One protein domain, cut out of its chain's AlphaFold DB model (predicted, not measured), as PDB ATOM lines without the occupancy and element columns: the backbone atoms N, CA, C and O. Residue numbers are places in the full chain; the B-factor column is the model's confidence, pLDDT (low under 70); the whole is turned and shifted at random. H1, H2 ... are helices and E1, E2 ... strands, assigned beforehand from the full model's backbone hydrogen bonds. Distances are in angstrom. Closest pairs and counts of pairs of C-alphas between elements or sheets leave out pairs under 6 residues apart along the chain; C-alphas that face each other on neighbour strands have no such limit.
ATOM      1  N   ASN A 549      23.091  -8.568  36.402       92.62
ATOM      2  CA  ASN A 549      22.669  -9.760  37.119       92.62
ATOM      3  C   ASN A 549      21.139  -9.773  37.145       92.62
ATOM      4  O   ASN A 549      20.513  -8.752  37.440       92.62
ATOM      5  N   VAL A 550      20.540 -10.913  36.811       94.31
ATOM      6  CA  VAL A 550      19.085 -11.065  36.727       94.31
ATOM      7  C   VAL A 550      18.682 -12.347  37.437       94.31
ATOM      8  O   VAL A 550      19.213 -13.409  37.128       94.31
ATOM      9  N   ILE A 551      17.727 -12.246  38.358       93.88
ATOM     10  CA  ILE A 551      17.105 -13.397  39.016       93.88
ATOM     11  C   ILE A 551      15.682 -13.487  38.499       93.88
ATOM     12  O   ILE A 551      14.867 -12.615  38.794       93.88
ATOM     13  N   HIS A 552      15.391 -14.520  37.716       93.38
ATOM     14  CA  HIS A 552      14.035 -14.824  37.273       93.38
ATOM     15  C   HIS A 552      13.341 -15.707  38.302       93.38
ATOM     16  O   HIS A 552      13.933 -16.674  38.774       93.38
ATOM     17  N   PHE A 553      12.082 -15.413  38.606       91.75
ATOM     18  CA  PHE A 553      11.295 -16.219  39.532       91.75
ATOM     19  C   PHE A 553       9.813 -16.237  39.148       91.75
ATOM     20  O   PHE A 553       9.316 -15.337  38.464       91.75
ATOM     21  N   ASP A 554       9.122 -17.285  39.588       89.62
ATOM     22  CA  ASP A 554       7.668 -17.401  39.506       89.62
ATOM     23  C   ASP A 554       7.068 -17.001  40.867       89.62
ATOM     24  O   ASP A 554       7.317 -17.692  41.861       89.62
ATOM     25  N   PRO A 555       6.282 -15.911  40.950       88.88
ATOM     26  CA  PRO A 555       5.682 -15.474  42.210       88.88
ATOM     27  C   PRO A 555       4.648 -16.474  42.771       88.88
ATOM     28  O   PRO A 555       4.239 -16.377  43.931       88.88
ATOM     29  N   LYS A 556       4.234 -17.483  41.992       85.06
ATOM     30  CA  LYS A 556       3.440 -18.604  42.513       85.06
ATOM     31  C   LYS A 556       4.281 -19.549  43.373       85.06
ATOM     32  O   LYS A 556       3.746 -20.087  44.339       85.06
ATOM     33  N   LYS A 850       7.450   6.150  45.286       81.94
ATOM     34  CA  LYS A 850       8.648   6.923  44.908       81.94
ATOM     35  C   LYS A 850       9.656   6.124  44.097       81.94
ATOM     36  O   LYS A 850      10.800   6.524  43.934       81.94
ATOM     37  N   VAL A 851       9.194   5.020  43.532       80.56
ATOM     38  CA  VAL A 851       9.881   4.285  42.480       80.56
ATOM     39  C   VAL A 851       9.642   5.015  41.156       80.56
ATOM     40  O   VAL A 851       8.738   5.838  41.060       80.56
ATOM     41  N   GLN A 852      10.467   4.782  40.137       85.44
ATOM     42  CA  GLN A 852      10.244   5.381  38.813       85.44
ATOM     43  C   GLN A 852       9.798   4.308  37.832       85.44
ATOM     44  O   GLN A 852      10.508   3.322  37.646       85.44
ATOM     45  N   THR A 853       8.672   4.512  37.153       87.56
ATOM     46  CA  THR A 853       8.241   3.604  36.084       87.56
ATOM     47  C   THR A 853       9.215   3.669  34.910       87.56
ATOM     48  O   THR A 853       9.425   4.726  34.316       87.56
ATOM     49  N   LEU A 854       9.822   2.533  34.568       88.12
ATOM     50  CA  LEU A 854      10.744   2.392  33.437       88.12
ATOM     51  C   LEU A 854      10.051   1.814  32.212       88.12
ATOM     52  O   LEU A 854      10.367   2.201  31.087       88.12
ATOM     53  N   VAL A 855       9.134   0.876  32.429       88.75
ATOM     54  CA  VAL A 855       8.397   0.176  31.380       88.75
ATOM     55  C   VAL A 855       6.936   0.124  31.787       88.75
ATOM     56  O   VAL A 855       6.635  -0.191  32.936       88.75
ATOM     57  N   LEU A 856       6.051   0.435  30.847       87.88
ATOM     58  CA  LEU A 856       4.611   0.323  31.022       87.88
ATOM     59  C   LEU A 856       4.008  -0.252  29.742       87.88
ATOM     60  O   LEU A 856       4.257   0.267  28.651       87.88
ATOM     61  N   ASN A 857       3.219  -1.317  29.859       85.31
ATOM     62  CA  ASN A 857       2.557  -1.979  28.732       85.31
ATOM     63  C   ASN A 857       3.512  -2.305  27.562       85.31
ATOM     64  O   ASN A 857       3.240  -1.982  26.402       85.31
ATOM     65  N   LYS A 858       4.651  -2.938  27.873       86.50
ATOM     66  CA  LYS A 858       5.730  -3.348  26.949       86.50
ATOM     67  C   LYS A 858       6.434  -2.196  26.228       86.50
ATOM     68  O   LYS A 858       7.167  -2.430  25.267       86.50
ATOM     69  N   LYS A 859       6.222  -0.951  26.654       84.75
ATOM     70  CA  LYS A 859       6.866   0.233  26.079       84.75
ATOM     71  C   LYS A 859       7.728   0.922  27.118       84.75
ATOM     72  O   LYS A 859       7.401   0.948  28.302       84.75
ATOM     73  N   THR A 860       8.831   1.501  26.656       81.56
ATOM     74  CA  THR A 860       9.636   2.396  27.487       81.56
ATOM     75  C   THR A 860       8.747   3.552  27.945       81.56
ATOM     76  O   THR A 860       8.154   4.261  27.132       81.56
ATOM     77  N   ALA A 861       8.654   3.720  29.262       73.81
ATOM     78  CA  ALA A 861       7.996   4.859  29.887       73.81
ATOM     79  C   ALA A 861       8.924   6.089  29.928       73.81
ATOM     80  O   ALA A 861       8.539   7.137  30.425       73.81
ATOM     81  N   VAL A 862      10.152   5.983  29.410       70.44
ATOM     82  CA  VAL A 862      11.181   7.027  29.444       70.44
ATOM     83  C   VAL A 862      11.293   7.665  28.056       70.44
ATOM     84  O   VAL A 862      11.920   7.105  27.155       70.44
ATOM     85  N   VAL A 863      10.708   8.851  27.854       56.06
ATOM     86  CA  VAL A 863      10.761   9.543  26.553       56.06
ATOM     87  C   VAL A 863      12.029  10.399  26.442       56.06
ATOM     88  O   VAL A 863      12.325  11.219  27.310       56.06
ATOM     89  N   LYS A 864      12.779  10.244  25.340       51.22
ATOM     90  CA  LYS A 864      13.912  11.120  24.982       51.22
ATOM     91  C   LYS A 864      13.376  12.480  24.514       51.22
ATOM     92  O   LYS A 864      12.819  12.550  23.420       51.22
ATOM     93  N   SER A 865      13.565  13.562  25.275       43.00
ATOM     94  CA  SER A 865      13.318  14.907  24.735       43.00
ATOM     95  C   SER A 865      14.432  15.286  23.750       43.00
ATOM     96  O   SER A 865      15.625  15.071  23.991       43.00
ATOM     97  N   LYS A 866      14.052  15.836  22.594       39.06
ATOM     98  CA  LYS A 866      14.979  16.545  21.705       39.06
ATOM     99  C   LYS A 866      15.119  17.974  22.237       39.06
ATOM    100  O   LYS A 866      14.331  18.835  21.873       39.06
ATOM    101  N   GLY A 867      16.116  18.202  23.089       42.81
ATOM    102  CA  GLY A 867      16.468  19.527  23.613       42.81
ATOM    103  C   GLY A 867      16.129  19.676  25.097       42.81
ATOM    104  O   GLY A 867      14.969  19.624  25.474       42.81
ATOM    105  N   ASN A 868      17.169  19.868  25.913       37.16
ATOM    106  CA  ASN A 868      17.168  20.006  27.376       37.16
ATOM    107  C   ASN A 868      16.719  18.776  28.196       37.16
ATOM    108  O   ASN A 868      15.573  18.340  28.184       37.16
ATOM    109  N   ILE A 869      17.661  18.266  29.006       41.84
ATOM    110  CA  ILE A 869      17.535  17.095  29.902       41.84
ATOM    111  C   ILE A 869      16.471  17.301  31.007       41.84
ATOM    112  O   ILE A 869      16.066  16.344  31.659       41.84
ATOM    113  N   ARG A 870      15.985  18.535  31.208       38.19
ATOM    114  CA  ARG A 870      15.033  18.885  32.278       38.19
ATOM    115  C   ARG A 870      13.589  18.427  32.025       38.19
ATOM    116  O   ARG A 870      12.814  18.407  32.977       38.19
ATOM    117  N   ASP A 871      13.261  17.990  30.808       37.72
ATOM    118  CA  ASP A 871      11.895  17.622  30.411       37.72
ATOM    119  C   ASP A 871      11.799  16.161  29.932       37.72
ATOM    120  O   ASP A 871      11.411  15.876  28.796       37.72
ATOM    121  N   MET A 872      12.166  15.199  30.784       41.56
ATOM    122  CA  MET A 872      11.791  13.800  30.548       41.56
ATOM    123  C   MET A 872      10.279  13.649  30.769       41.56
ATOM    124  O   MET A 872       9.790  13.887  31.868       41.56
ATOM    125  N   TYR A 873       9.546  13.253  29.730       44.88
ATOM    126  CA  TYR A 873       8.126  12.898  29.812       44.88
ATOM    127  C   TYR A 873       7.970  11.374  29.923       44.88
ATOM    128  O   TYR A 873       8.766  10.622  29.360       44.88
ATOM    129  N   ILE A 874       6.929  10.926  30.624       47.59
ATOM    130  CA  ILE A 874       6.397   9.560  30.533       47.59
ATOM    131  C   ILE A 874       5.220   9.621  29.562       47.59
ATOM    132  O   ILE A 874       4.280  10.329  29.882       47.59
ATOM    133  N   ASP A 875       5.332   8.946  28.409       40.84
ATOM    134  CA  ASP A 875       4.386   8.789  27.275       40.84
ATOM    135  C   ASP A 875       3.362   9.923  26.985       40.84
ATOM    136  O   ASP A 875       2.639  10.433  27.828       40.84
ATOM    137  N   SER A 876       3.223  10.241  25.700       37.22
ATOM    138  CA  SER A 876       2.373  11.251  25.054       37.22
ATOM    139  C   SER A 876       0.877  11.301  25.437       37.22
ATOM    140  O   SER A 876       0.201  12.262  25.070       37.22
ATOM    141  N   THR A 877       0.351  10.334  26.198       42.22
ATOM    142  CA  THR A 877      -1.021  10.351  26.747       42.22
ATOM    143  C   THR A 877      -1.105  10.867  28.190       42.22
ATOM    144  O   THR A 877      -2.187  11.251  28.629       42.22
ATOM    145  N   ARG A 878       0.018  10.948  28.918       45.28
ATOM    146  CA  ARG A 878       0.103  11.440  30.300       45.28
ATOM    147  C   ARG A 878       0.937  12.724  30.335       45.28
ATOM    148  O   ARG A 878       2.164  12.705  30.322       45.28
ATOM    149  N   LYS A 879       0.279  13.891  30.373       36.38
ATOM    150  CA  LYS A 879       0.967  15.189  30.514       36.38
ATOM    151  C   LYS A 879       1.562  15.330  31.919       36.38
ATOM    152  O   LYS A 879       0.956  15.931  32.799       36.38
ATOM    153  N   VAL A 880       2.779  14.839  32.122       40.12
ATOM    154  CA  VAL A 880       3.559  15.147  33.325       40.12
ATOM    155  C   VAL A 880       4.219  16.513  33.138       40.12
ATOM    156  O   VAL A 880       5.289  16.618  32.546       40.12
ATOM    157  N   LYS A 881       3.580  17.583  33.621       35.00
ATOM    158  CA  LYS A 881       4.290  18.846  33.878       35.00
ATOM    159  C   LYS A 881       5.161  18.651  35.128       35.00
ATOM    160  O   LYS A 881       4.644  18.217  36.152       35.00
ATOM    161  N   ASN A 882       6.441  19.019  35.044       36.25
ATOM    162  CA  ASN A 882       7.422  19.084  36.143       36.25
ATOM    163  C   ASN A 882       8.019  17.753  36.646       36.25
ATOM    164  O   ASN A 882       7.982  17.461  37.838       36.25
ATOM    165  N   LEU A 883       8.694  16.995  35.772       39.72
ATOM    166  CA  LEU A 883       9.688  15.995  36.216       39.72
ATOM    167  C   LEU A 883      11.006  16.641  36.706       39.72
ATOM    168  O   LEU A 883      11.844  15.974  37.308       39.72
ATOM    169  N   SER A 884      11.153  17.958  36.520       35.03
ATOM    170  CA  SER A 884      12.299  18.774  36.935       35.03
ATOM    171  C   SER A 884      12.453  18.961  38.450       35.03
ATOM    172  O   SER A 884      13.458  19.515  38.880       35.03
ATOM    173  N   GLN A 885      11.492  18.522  39.273       37.25
ATOM    174  CA  GLN A 885      11.482  18.867  40.698       37.25
ATOM    175  C   GLN A 885      12.241  17.920  41.635       37.25
ATOM    176  O   GLN A 885      12.322  18.249  42.816       37.25
ATOM    177  N   TYR A 886      12.783  16.778  41.184       41.41
ATOM    178  CA  TYR A 886      13.271  15.790  42.161       41.41
ATOM    179  C   TYR A 886      14.597  15.074  41.910       41.41
ATOM    180  O   TYR A 886      15.119  14.523  42.875       41.41
ATOM    181  N   LEU A 887      15.181  15.064  40.709       48.59
ATOM    182  CA  LEU A 887      16.432  14.327  40.471       48.59
ATOM    183  C   LEU A 887      17.306  15.032  39.418       48.59
ATOM    184  O   LEU A 887      16.844  15.326  38.317       48.59
ATOM    185  N   ASP A 888      18.558  15.297  39.801       50.19
ATOM    186  CA  ASP A 888      19.595  16.044  39.072       50.19
ATOM    187  C   ASP A 888      19.859  15.504  37.643       50.19
ATOM    188  O   ASP A 888      19.670  14.319  37.346       50.19
ATOM    189  N   VAL A 889      20.350  16.371  36.750       49.00
ATOM    190  CA  VAL A 889      20.805  16.064  35.377       49.00
ATOM    191  C   VAL A 889      21.798  14.894  35.380       49.00
ATOM    192  O   VAL A 889      21.799  14.059  34.467       49.00
ATOM    193  N   ASP A 890      22.591  14.784  36.446       54.16
ATOM    194  CA  ASP A 890      23.524  13.690  36.679       54.16
ATOM    195  C   ASP A 890      22.837  12.336  36.882       54.16
ATOM    196  O   ASP A 890      23.303  11.331  36.339       54.16
ATOM    197  N   PHE A 891      21.701  12.291  37.584       64.06
ATOM    198  CA  PHE A 891      20.985  11.046  37.862       64.06
ATOM    199  C   PHE A 891      20.452  10.387  36.582       64.06
ATOM    200  O   PHE A 891      20.521   9.161  36.442       64.06
ATOM    201  N   TYR A 892      19.951  11.185  35.636       66.06
ATOM    202  CA  TYR A 892      19.371  10.697  34.380       66.06
ATOM    203  C   TYR A 892      20.398  10.552  33.256       66.06
ATOM    204  O   TYR A 892      20.376   9.570  32.507       66.06
ATOM    205  N   GLY A 893      21.297  11.530  33.127       66.12
ATOM    206  CA  GLY A 893      22.217  11.644  31.997       66.12
ATOM    207  C   GLY A 893      23.433  10.722  32.076       66.12
ATOM    208  O   GLY A 893      24.019  10.403  31.029       66.12
ATOM    209  N   LYS A 894      23.810  10.271  33.282       77.94
ATOM    210  CA  LYS A 894      25.014   9.464  33.529       77.94
ATOM    211  C   LYS A 894      24.696   7.988  33.791       77.94
ATOM    212  O   LYS A 894      23.605   7.588  34.197       77.94
ATOM    213  N   LYS A 895      25.703   7.154  33.521       85.06
ATOM    214  CA  LYS A 895      25.675   5.717  33.805       85.06
ATOM    215  C   LYS A 895      25.927   5.483  35.291       85.06
ATOM    216  O   LYS A 895      26.915   5.970  35.846       85.06
ATOM    217  N   HIS A 896      25.045   4.727  35.930       85.94
ATOM    218  CA  HIS A 896      25.170   4.338  37.333       85.94
ATOM    219  C   HIS A 896      24.801   2.863  37.511       85.94
ATOM    220  O   HIS A 896      24.126   2.310  36.639       85.94
ATOM    221  N   PRO A 897      25.221   2.221  38.616       91.00
ATOM    222  CA  PRO A 897      24.581   1.017  39.089       91.00
ATOM    223  C   PRO A 897      23.088   1.274  39.238       91.00
ATOM    224  O   PRO A 897      22.688   2.355  39.688       91.00
ATOM    225  N   ARG A 898      22.277   0.300  38.851       93.06
ATOM    226  CA  ARG A 898      20.818   0.392  38.904       93.06
ATOM    227  C   ARG A 898      20.244  -0.886  39.472       93.06
ATOM    228  O   ARG A 898      20.806  -1.959  39.279       93.06
ATOM    229  N   THR A 899      19.090  -0.761  40.090       95.56
ATOM    230  CA  THR A 899      18.259  -1.871  40.533       95.56
ATOM    231  C   THR A 899      16.874  -1.669  39.934       95.56
ATOM    232  O   THR A 899      16.411  -0.538  39.762       95.56
ATOM    233  N   ALA A 900      16.228  -2.756  39.533       96.88
ATOM    234  CA  ALA A 900      14.895  -2.703  38.960       96.88
ATOM    235  C   ALA A 900      14.120  -3.986  39.240       96.88
ATOM    236  O   ALA A 900      14.696  -5.069  39.369       96.88
ATOM    237  N   LEU A 901      12.799  -3.847  39.276       96.62
ATOM    238  CA  LEU A 901      11.862  -4.960  39.314       96.62
ATOM    239  C   LEU A 901      11.138  -5.018  37.970       96.62
ATOM    240  O   LEU A 901      10.554  -4.029  37.528       96.62
ATOM    241  N   CYS A 902      11.234  -6.166  37.308       96.00
ATOM    242  CA  CYS A 902      10.639  -6.431  36.004       96.00
ATOM    243  C   CYS A 902       9.473  -7.403  36.153       96.00
ATOM    244  O   CYS A 902       9.640  -8.503  36.686       96.00
ATOM    245  N   PHE A 903       8.326  -7.030  35.604       94.50
ATOM    246  CA  PHE A 903       7.126  -7.846  35.569       94.50
ATOM    247  C   PHE A 903       6.866  -8.319  34.145       94.50
ATOM    248  O   PHE A 903       6.898  -7.522  33.206       94.50
ATOM    249  N   ARG A 904       6.599  -9.617  33.976       90.12
ATOM    250  CA  ARG A 904       6.124 -10.184  32.709       90.12
ATOM    251  C   ARG A 904       4.748 -10.792  32.911       90.12
ATOM    252  O   ARG A 904       4.587 -11.683  33.751       90.12
ATOM    253  N   LYS A 905       3.788 -10.284  32.148       76.25
ATOM    254  CA  LYS A 905       2.427 -10.788  32.004       76.25
ATOM    255  C   LYS A 905       2.439 -11.945  30.996       76.25
ATOM    256  O   LYS A 905       3.342 -12.084  30.177       76.25
ATOM    257  N   GLU A 906       1.442 -12.802  31.129       70.62
ATOM    258  CA  GLU A 906       1.267 -14.114  30.500       70.62
ATOM    259  C   GLU A 906       1.828 -14.284  29.069       70.62
ATOM    260  O   GLU A 906       1.521 -13.517  28.153       70.62
ATOM    261  N   VAL A 907       2.562 -15.381  28.841       54.72
ATOM    262  CA  VAL A 907       2.819 -15.923  27.496       54.72
ATOM    263  C   VAL A 907       2.029 -17.223  27.359       54.72
ATOM    264  O   VAL A 907       2.318 -18.198  28.048       54.72
ATOM    265  N   LYS A 908       1.029 -17.256  26.469       52.25
ATOM    266  CA  LYS A 908       0.297 -18.490  26.140       52.25
ATOM    267  C   LYS A 908       1.203 -19.430  25.337       52.25
ATOM    268  O   LYS A 908       1.439 -19.177  24.162       52.25
ATOM    269  N   ASN A 909       1.664 -20.520  25.951       43.81
ATOM    270  CA  ASN A 909       2.282 -21.660  25.266       43.81
ATOM    271  C   ASN A 909       1.563 -22.943  25.713       43.81
ATOM    272  O   ASN A 909       1.937 -23.577  26.699       43.81
ATOM    273  N   GLY A 910       0.480 -23.300  25.019       54.16
ATOM    274  CA  GLY A 910      -0.424 -24.365  25.469       54.16
ATOM    275  C   GLY A 910      -1.175 -24.009  26.763       54.16
ATOM    276  O   GLY A 910      -1.130 -22.878  27.240       54.16
ATOM    277  N   ASN A 911      -1.892 -24.979  27.336       48.00
ATOM    278  CA  ASN A 911      -2.818 -24.783  28.465       48.00
ATOM    279  C   ASN A 911      -2.154 -24.469  29.832       48.00
ATOM    280  O   ASN A 911      -2.815 -24.592  30.861       48.00
ATOM    281  N   LYS A 912      -0.871 -24.082  29.890       44.94
ATOM    282  CA  LYS A 912      -0.186 -23.691  31.138       44.94
ATOM    283  C   LYS A 912       0.227 -22.219  31.104       44.94
ATOM    284  O   LYS A 912       0.877 -21.771  30.165       44.94
ATOM    285  N   VAL A 913      -0.150 -21.490  32.155       55.69
ATOM    286  CA  VAL A 913       0.093 -20.052  32.339       55.69
ATOM    287  C   VAL A 913       1.144 -19.844  33.435       55.69
ATOM    288  O   VAL A 913       0.889 -20.170  34.597       55.69
ATOM    289  N   GLU A 914       2.299 -19.269  33.084       60.28
ATOM    290  CA  GLU A 914       3.369 -18.903  34.028       60.28
ATOM    291  C   GLU A 914       3.618 -17.386  34.005       60.28
ATOM    292  O   GLU A 914       4.002 -16.828  32.974       60.28
ATOM    293  N   SER A 915       3.433 -16.721  35.149       71.06
ATOM    294  CA  SER A 915       3.915 -15.352  35.377       71.06
ATOM    295  C   SER A 915       5.397 -15.422  35.741       71.06
ATOM    296  O   SER A 915       5.778 -16.228  36.585       71.06
ATOM    297  N   LYS A 916       6.255 -14.598  35.126       87.00
ATOM    298  CA  LYS A 916       7.703 -14.608  35.425       87.00
ATOM    299  C   LYS A 916       8.227 -13.221  35.724       87.00
ATOM    300  O   LYS A 916       8.454 -12.424  34.813       87.00
ATOM    301  N   TRP A 917       8.491 -12.951  36.990       94.25
ATOM    302  CA  TRP A 917       9.072 -11.690  37.431       94.25
ATOM    303  C   TRP A 917      10.595 -11.788  37.460       94.25
ATOM    304  O   TRP A 917      11.165 -12.875  37.323       94.25
ATOM    305  N   SER A 918      11.272 -10.641  37.538       95.88
ATOM    306  CA  SER A 918      12.731 -10.614  37.637       95.88
ATOM    307  C   SER A 918      13.242  -9.510  38.554       95.88
ATOM    308  O   SER A 918      12.850  -8.353  38.397       95.88
ATOM    309  N   LEU A 919      14.178  -9.859  39.437       97.25
ATOM    310  CA  LEU A 919      15.045  -8.892  40.112       97.25
ATOM    311  C   LEU A 919      16.205  -8.564  39.173       97.25
ATOM    312  O   LEU A 919      16.861  -9.475  38.667       97.25
ATOM    313  N   VAL A 920      16.459  -7.282  38.926       96.94
ATOM    314  CA  VAL A 920      17.487  -6.828  37.983       96.94
ATOM    315  C   VAL A 920      18.467  -5.925  38.705       96.94
ATOM    316  O   VAL A 920      18.082  -4.915  39.287       96.94
ATOM    317  N   LEU A 921      19.748  -6.261  38.615       95.69
ATOM    318  CA  LEU A 921      20.845  -5.434  39.083       95.69
ATOM    319  C   LEU A 921      21.783  -5.145  37.918       95.69
ATOM    320  O   LEU A 921      22.370  -6.048  37.329       95.69
ATOM    321  N   VAL A 922      21.990  -3.869  37.639       93.62
ATOM    322  CA  VAL A 922      23.065  -3.398  36.779       93.62
ATOM    323  C   VAL A 922      24.192  -2.953  37.688       93.62
ATOM    324  O   VAL A 922      24.044  -1.991  38.439       93.62
ATOM    325  N   ASP A 923      25.322  -3.646  37.616       89.06
ATOM    326  CA  ASP A 923      26.532  -3.188  38.277       89.06
ATOM    327  C   ASP A 923      27.005  -1.908  37.589       89.06
ATOM    328  O   ASP A 923      26.720  -1.674  36.414       89.06
ATOM    329  N   GLY A 924      27.766  -1.066  38.255       82.56
ATOM    330  CA  GLY A 924      28.205   0.155  37.620       82.56
ATOM    331  C   GLY A 924      29.347   0.788  38.350       82.56
ATOM    332  O   GLY A 924      29.788   0.311  39.390       82.56
ATOM    333  N   ARG A 925      29.772   1.940  37.838       75.31
ATOM    334  CA  ARG A 925      30.702   2.765  38.584       75.31
ATOM    335  C   ARG A 925      32.082   2.080  38.832       75.31
ATOM    336  O   ARG A 925      32.809   2.459  39.741       75.31
ATOM    337  N   GLN A 926      32.462   1.121  37.982       70.25
ATOM    338  CA  GLN A 926      33.719   0.366  38.066       70.25
ATOM    339  C   GLN A 926      34.262  -0.008  36.675       70.25
ATOM    340  O   GLN A 926      33.536   0.003  35.682       70.25
ATOM    341  N   ARG A 927      35.543  -0.398  36.579       64.94
ATOM    342  CA  ARG A 927      36.167  -0.775  35.288       64.94
ATOM    343  C   ARG A 927      35.470  -1.955  34.598       64.94
ATOM    344  O   ARG A 927      35.433  -1.995  33.373       64.94
ATOM    345  N   ALA A 928      34.923  -2.894  35.374       66.62
ATOM    346  CA  ALA A 928      34.221  -4.076  34.868       66.62
ATOM    347  C   ALA A 928      32.751  -3.810  34.478       66.62
ATOM    348  O   ALA A 928      32.135  -4.633  33.807       66.62
ATOM    349  N   SER A 929      32.176  -2.679  34.900       79.62
ATOM    350  CA  SER A 929      30.814  -2.274  34.564       79.62
ATOM    351  C   SER A 929      30.638  -0.775  34.767       79.62
ATOM    352  O   SER A 929      30.752  -0.269  35.884       79.62
ATOM    353  N   PHE A 930      30.303  -0.050  33.703       82.69
ATOM    354  CA  PHE A 930      30.068   1.395  33.797       82.69
ATOM    355  C   PHE A 930      28.686   1.733  34.364       82.69
ATOM    356  O   PHE A 930      28.489   2.824  34.902       82.69
ATOM    357  N   GLY A 931      27.753   0.786  34.293       88.38
ATOM    358  CA  GLY A 931      26.355   0.993  34.628       88.38
ATOM    359  C   GLY A 931      25.539   1.495  33.447       88.38
ATOM    360  O   GLY A 931      26.044   1.674  32.334       88.38
ATOM    361  N   MET A 932      24.266   1.764  33.709       90.62
ATOM    362  CA  MET A 932      23.311   2.203  32.698       90.62
ATOM    363  C   MET A 932      22.741   3.579  33.026       90.62
ATOM    364  O   MET A 932      22.527   3.941  34.192       90.62
ATOM    365  N   LYS A 933      22.492   4.356  31.974       88.38
ATOM    366  CA  LYS A 933      21.539   5.467  32.034       88.38
ATOM    367  C   LYS A 933      20.130   4.906  32.230       88.38
ATOM    368  O   LYS A 933      19.865   3.758  31.878       88.38
ATOM    369  N   ILE A 934      19.212   5.723  32.734       85.81
ATOM    370  CA  ILE A 934      17.818   5.301  32.948       85.81
ATOM    371  C   ILE A 934      17.162   4.814  31.645       85.81
ATOM    372  O   ILE A 934      16.503   3.777  31.634       85.81
ATOM    373  N   ASN A 935      17.409   5.495  30.523       84.12
ATOM    374  CA  ASN A 935      16.879   5.076  29.228       84.12
ATOM    375  C   ASN A 935      17.532   3.780  28.711       84.12
ATOM    376  O   ASN A 935      16.841   2.959  28.132       84.12
ATOM    377  N   GLU A 936      18.834   3.571  28.947       89.81
ATOM    378  CA  GLU A 936      19.519   2.320  28.573       89.81
ATOM    379  C   GLU A 936      18.960   1.127  29.358       89.81
ATOM    380  O   GLU A 936      18.762   0.056  28.789       89.81
ATOM    381  N   LEU A 937      18.674   1.320  30.650       93.06
ATOM    382  CA  LEU A 937      18.030   0.306  31.476       93.06
ATOM    383  C   LEU A 937      16.604   0.023  30.993       93.06
ATOM    384  O   LEU A 937      16.262  -1.136  30.796       93.06
ATOM    385  N   SER A 938      15.788   1.055  30.763       90.31
ATOM    386  CA  SER A 938      14.427   0.890  30.231       90.31
ATOM    387  C   SER A 938      14.431   0.143  28.889       90.31
ATOM    388  O   SER A 938      13.730  -0.860  28.738       90.31
ATOM    389  N   ASP A 939      15.305   0.544  27.959       88.50
ATOM    390  CA  ASP A 939      15.485  -0.128  26.670       88.50
ATOM    391  C   ASP A 939      15.898  -1.598  26.862       88.50
ATOM    392  O   ASP A 939      15.411  -2.469  26.138       88.50
ATOM    393  N   TYR A 940      16.756  -1.903  27.841       93.94
ATOM    394  CA  TYR A 940      17.154  -3.274  28.157       93.94
ATOM    395  C   TYR A 940      16.000  -4.116  28.715       93.94
ATOM    396  O   TYR A 940      15.781  -5.246  28.271       93.94
ATOM    397  N   LEU A 941      15.224  -3.558  29.644       94.69
ATOM    398  CA  LEU A 941      14.072  -4.224  30.249       94.69
ATOM    399  C   LEU A 941      13.011  -4.575  29.192       94.69
ATOM    400  O   LEU A 941      12.538  -5.710  29.152       94.69
ATOM    401  N   VAL A 942      12.708  -3.654  28.273       90.06
ATOM    402  CA  VAL A 942      11.772  -3.906  27.164       90.06
ATOM    403  C   VAL A 942      12.351  -4.895  26.157       90.06
ATOM    404  O   VAL A 942      11.742  -5.916  25.841       90.06
ATOM    405  N   ASN A 943      13.529  -4.595  25.610       88.75
ATOM    406  CA  ASN A 943      13.991  -5.271  24.401       88.75
ATOM    407  C   ASN A 943      14.684  -6.602  24.689       88.75
ATOM    408  O   ASN A 943      14.589  -7.509  23.858       88.75
ATOM    409  N   HIS A 944      15.332  -6.744  25.848       91.44
ATOM    410  CA  HIS A 944      16.080  -7.948  26.218       91.44
ATOM    411  C   HIS A 944      15.347  -8.808  27.247       91.44
ATOM    412  O   HIS A 944      15.220 -10.008  27.021       91.44
ATOM    413  N   LEU A 945      14.823  -8.223  28.330       91.94
ATOM    414  CA  LEU A 945      14.078  -9.000  29.332       91.94
ATOM    415  C   LEU A 945      12.602  -9.202  28.986       91.94
ATOM    416  O   LEU A 945      11.967 -10.066  29.586       91.94
ATOM    417  N   LYS A 946      12.079  -8.468  27.993       92.44
ATOM    418  CA  LYS A 946      10.673  -8.527  27.568       92.44
ATOM    419  C   LYS A 946       9.705  -8.204  28.708       92.44
ATOM    420  O   LYS A 946       8.665  -8.843  28.817       92.44
ATOM    421  N   CYS A 947      10.062  -7.245  29.563       92.81
ATOM    422  CA  CYS A 947       9.187  -6.784  30.636       92.81
ATOM    423  C   CYS A 947       7.916  -6.154  30.049       92.81
ATOM    424  O   CYS A 947       7.986  -5.340  29.125       92.81
ATOM    425  N   ASP A 948       6.769  -6.516  30.612       91.75
ATOM    426  CA  ASP A 948       5.494  -5.843  30.382       91.75
ATOM    427  C   ASP A 948       5.453  -4.525  31.133       91.75
ATOM    428  O   ASP A 948       5.152  -3.495  30.543       91.75
ATOM    429  N   ASP A 949       5.824  -4.563  32.407       93.62
ATOM    430  CA  ASP A 949       5.963  -3.389  33.252       93.62
ATOM    431  C   ASP A 949       7.269  -3.501  34.039       93.62
ATOM    432  O   ASP A 949       7.766  -4.600  34.299       93.62
ATOM    433  N   ALA A 950       7.862  -2.372  34.414       94.75
ATOM    434  CA  ALA A 950       9.048  -2.376  35.255       94.75
ATOM    435  C   ALA A 950       9.236  -1.054  35.986       94.75
ATOM    436  O   ALA A 950       8.924   0.015  35.454       94.75
ATOM    437  N   ILE A 951       9.837  -1.135  37.167       93.75
ATOM    438  CA  ILE A 951      10.174   0.021  37.998       93.75
ATOM    439  C   ILE A 951      11.670   0.075  38.302       93.75
ATOM    440  O   ILE A 951      12.328  -0.954  38.447       93.75
ATOM    441  N   ASN A 952      12.195   1.288  38.425       93.50
ATOM    442  CA  ASN A 952      13.509   1.578  38.976       93.50
ATOM    443  C   ASN A 952      13.424   1.652  40.503       93.50
ATOM    444  O   ASN A 952      12.543   2.325  41.046       93.50
ATOM    445  N   LEU A 953      14.388   1.024  41.162       94.12
ATOM    446  CA  LEU A 953      14.604   1.035  42.607       94.12
ATOM    447  C   LEU A 953      15.857   1.872  42.945       94.12
ATOM    448  O   LEU A 953      16.427   2.526  42.059       94.12
ATOM    449  N   ASP A 954      16.278   1.914  44.214       90.81
ATOM    450  CA  ASP A 954      17.454   2.708  44.585       90.81
ATOM    451  C   ASP A 954      18.761   2.100  44.050       90.81
ATOM    452  O   ASP A 954      19.058   0.911  44.203       90.81
ATOM    453  N   GLY A 955      19.555   2.949  43.400       88.94
ATOM    454  CA  GLY A 955      20.736   2.568  42.634       88.94
ATOM    455  C   GLY A 955      22.040   3.097  43.230       88.94
ATOM    456  O   GLY A 955      22.221   3.232  44.437       88.94
ATOM    457  N   GLY A 956      23.003   3.405  42.360       86.31
ATOM    458  CA  GLY A 956      24.278   3.984  42.782       86.31
ATOM    459  C   GLY A 956      25.019   3.088  43.779       86.31
ATOM    460  O   GLY A 956      25.145   1.889  43.565       86.31
ATOM    461  N   SER A 957      25.536   3.667  44.864       81.56
ATOM    462  CA  SER A 957      26.276   2.900  45.881       81.56
ATOM    463  C   SER A 957      25.378   2.010  46.753       81.56
ATOM    464  O   SER A 957      25.901   1.138  47.443       81.56
ATOM    465  N   SER A 958      24.055   2.193  46.702       87.00
ATOM    466  CA  SER A 958      23.085   1.333  47.383       87.00
ATOM    467  C   SER A 958      22.834   0.028  46.622       87.00
ATOM    468  O   SER A 958      22.451  -0.961  47.240       87.00
ATOM    469  N   ALA A 959      23.075  -0.007  45.304       91.12
ATOM    470  CA  ALA A 959      22.736  -1.134  44.432       91.12
ATOM    471  C   ALA A 959      23.475  -2.428  44.823       91.12
ATOM    472  O   ALA A 959      24.687  -2.552  44.620       91.12
ATOM    473  N   ASN A 960      22.738  -3.403  45.355       91.81
ATOM    474  CA  ASN A 960      23.246  -4.700  45.795       91.81
ATOM    475  C   ASN A 960      22.270  -5.826  45.467       91.81
ATOM    476  O   ASN A 960      21.062  -5.612  45.444       91.81
ATOM    477  N   MET A 961      22.809  -7.025  45.249       93.12
ATOM    478  CA  MET A 961      22.033  -8.256  45.107       93.12
ATOM    479  C   MET A 961      22.769  -9.424  45.766       93.12
ATOM    480  O   MET A 961      23.976  -9.587  45.561       93.12
ATOM    481  N   ILE A 962      22.037 -10.253  46.510       87.94
ATOM    482  CA  ILE A 962      22.491 -11.562  47.000       87.94
ATOM    483  C   ILE A 962      21.573 -12.639  46.421       87.94
ATOM    484  O   ILE A 962      20.363 -12.437  46.337       87.94
ATOM    485  N   ALA A 963      22.143 -13.774  46.027       84.38
ATOM    486  CA  ALA A 963      21.409 -14.981  45.661       84.38
ATOM    487  C   ALA A 963      22.132 -16.199  46.240       84.38
ATOM    488  O   ALA A 963      23.349 -16.301  46.087       84.38
ATOM    489  N   HIS A 964      21.410 -17.099  46.915       72.50
ATOM    490  CA  HIS A 964      21.982 -18.294  47.557       72.50
ATOM    491  C   HIS A 964      23.180 -17.976  48.474       72.50
ATOM    492  O   HIS A 964      24.210 -18.643  48.438       72.50
ATOM    493  N   GLY A 965      23.084 -16.890  49.248       70.00
ATOM    494  CA  GLY A 965      24.168 -16.425  50.125       70.00
ATOM    495  C   GLY A 965      25.372 -15.798  49.405       70.00
ATOM    496  O   GLY A 965      26.273 -15.285  50.066       70.00
ATOM    497  N   MET A 966      25.392 -15.766  48.069       68.31
ATOM    498  CA  MET A 966      26.465 -15.158  47.281       68.31
ATOM    499  C   MET A 966      26.129 -13.720  46.889       68.31
ATOM    500  O   MET A 966      25.076 -13.438  46.315       68.31
ATOM    501  N   LYS A 967      27.056 -12.790  47.148       77.56
ATOM    502  CA  LYS A 967      26.959 -11.403  46.676       77.56
ATOM    503  C   LYS A 967      27.239 -11.342  45.170       77.56
ATOM    504  O   LYS A 967      28.317 -11.715  44.716       77.56
ATOM    505  N   MET A 968      26.293 -10.819  44.395       71.81
ATOM    506  CA  MET A 968      26.329 -10.871  42.924       71.81
ATOM    507  C   MET A 968      27.081  -9.689  42.275       71.81
ATOM    508  O   MET A 968      27.354  -9.692  41.064       71.81
ATOM    509  N   ASN A 969      27.433  -8.662  43.054       77.44
ATOM    510  CA  ASN A 969      28.132  -7.467  42.578       77.44
ATOM    511  C   ASN A 969      29.101  -6.860  43.592       77.44
ATOM    512  O   ASN A 969      29.057  -7.140  44.787       77.44
ATOM    513  N   VAL A 970      29.938  -5.950  43.098       61.75
ATOM    514  CA  VAL A 970      30.798  -5.106  43.927       61.75
ATOM    515  C   VAL A 970      30.131  -3.735  44.039       61.75
ATOM    516  O   VAL A 970      30.297  -2.865  43.196       61.75
TER     517      VAL A 970
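AT A GLANCE: This is residues 549 to 556 and 850 to 970 of the 997 residues of the protein "NAGPA domain-containing protein" of Fluviispira sanaruensis (UniProt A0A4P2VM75). What shape? With little regular structure, H2 covers one face of a twisted antiparallel sheet, E1 E4 E3 E5 E2. What is printed? Mixed in class, 129 residues are printed, 46 in named elements. The whole is compact, radius of gyration of the C-alphas 15.6 A, spanning 47 by 38 by 22 A.

IN THESE COORDINATES: What begins? E1, residues 549 to 553, starts at C-alpha (22.669, -9.760, 37.119). What follows? E2 is 850 to 856, H1 889 to 893, E3 898 to 903, E4 917 to 922, H2 934 to 943, E5 949 to 952, and E6 961 to 963, ending at C-alpha (21.409, -14.981, 45.661).

HOW THE PARTS SIT: Which strands pair? N 549 of E1 and O 921 of E4 are within hydrogen-bond range, 2.8 A; E3 and E4 form a hairpin. Where is H2? It is on the sheet, height 8.5 A; H1 is not.

THE WHOLE: What is cut? Residues 557 to 849 are, with C-alphas 556 and 850 26.2 A apart. What is uncertain? pLDDT is under 70 in 43 residues.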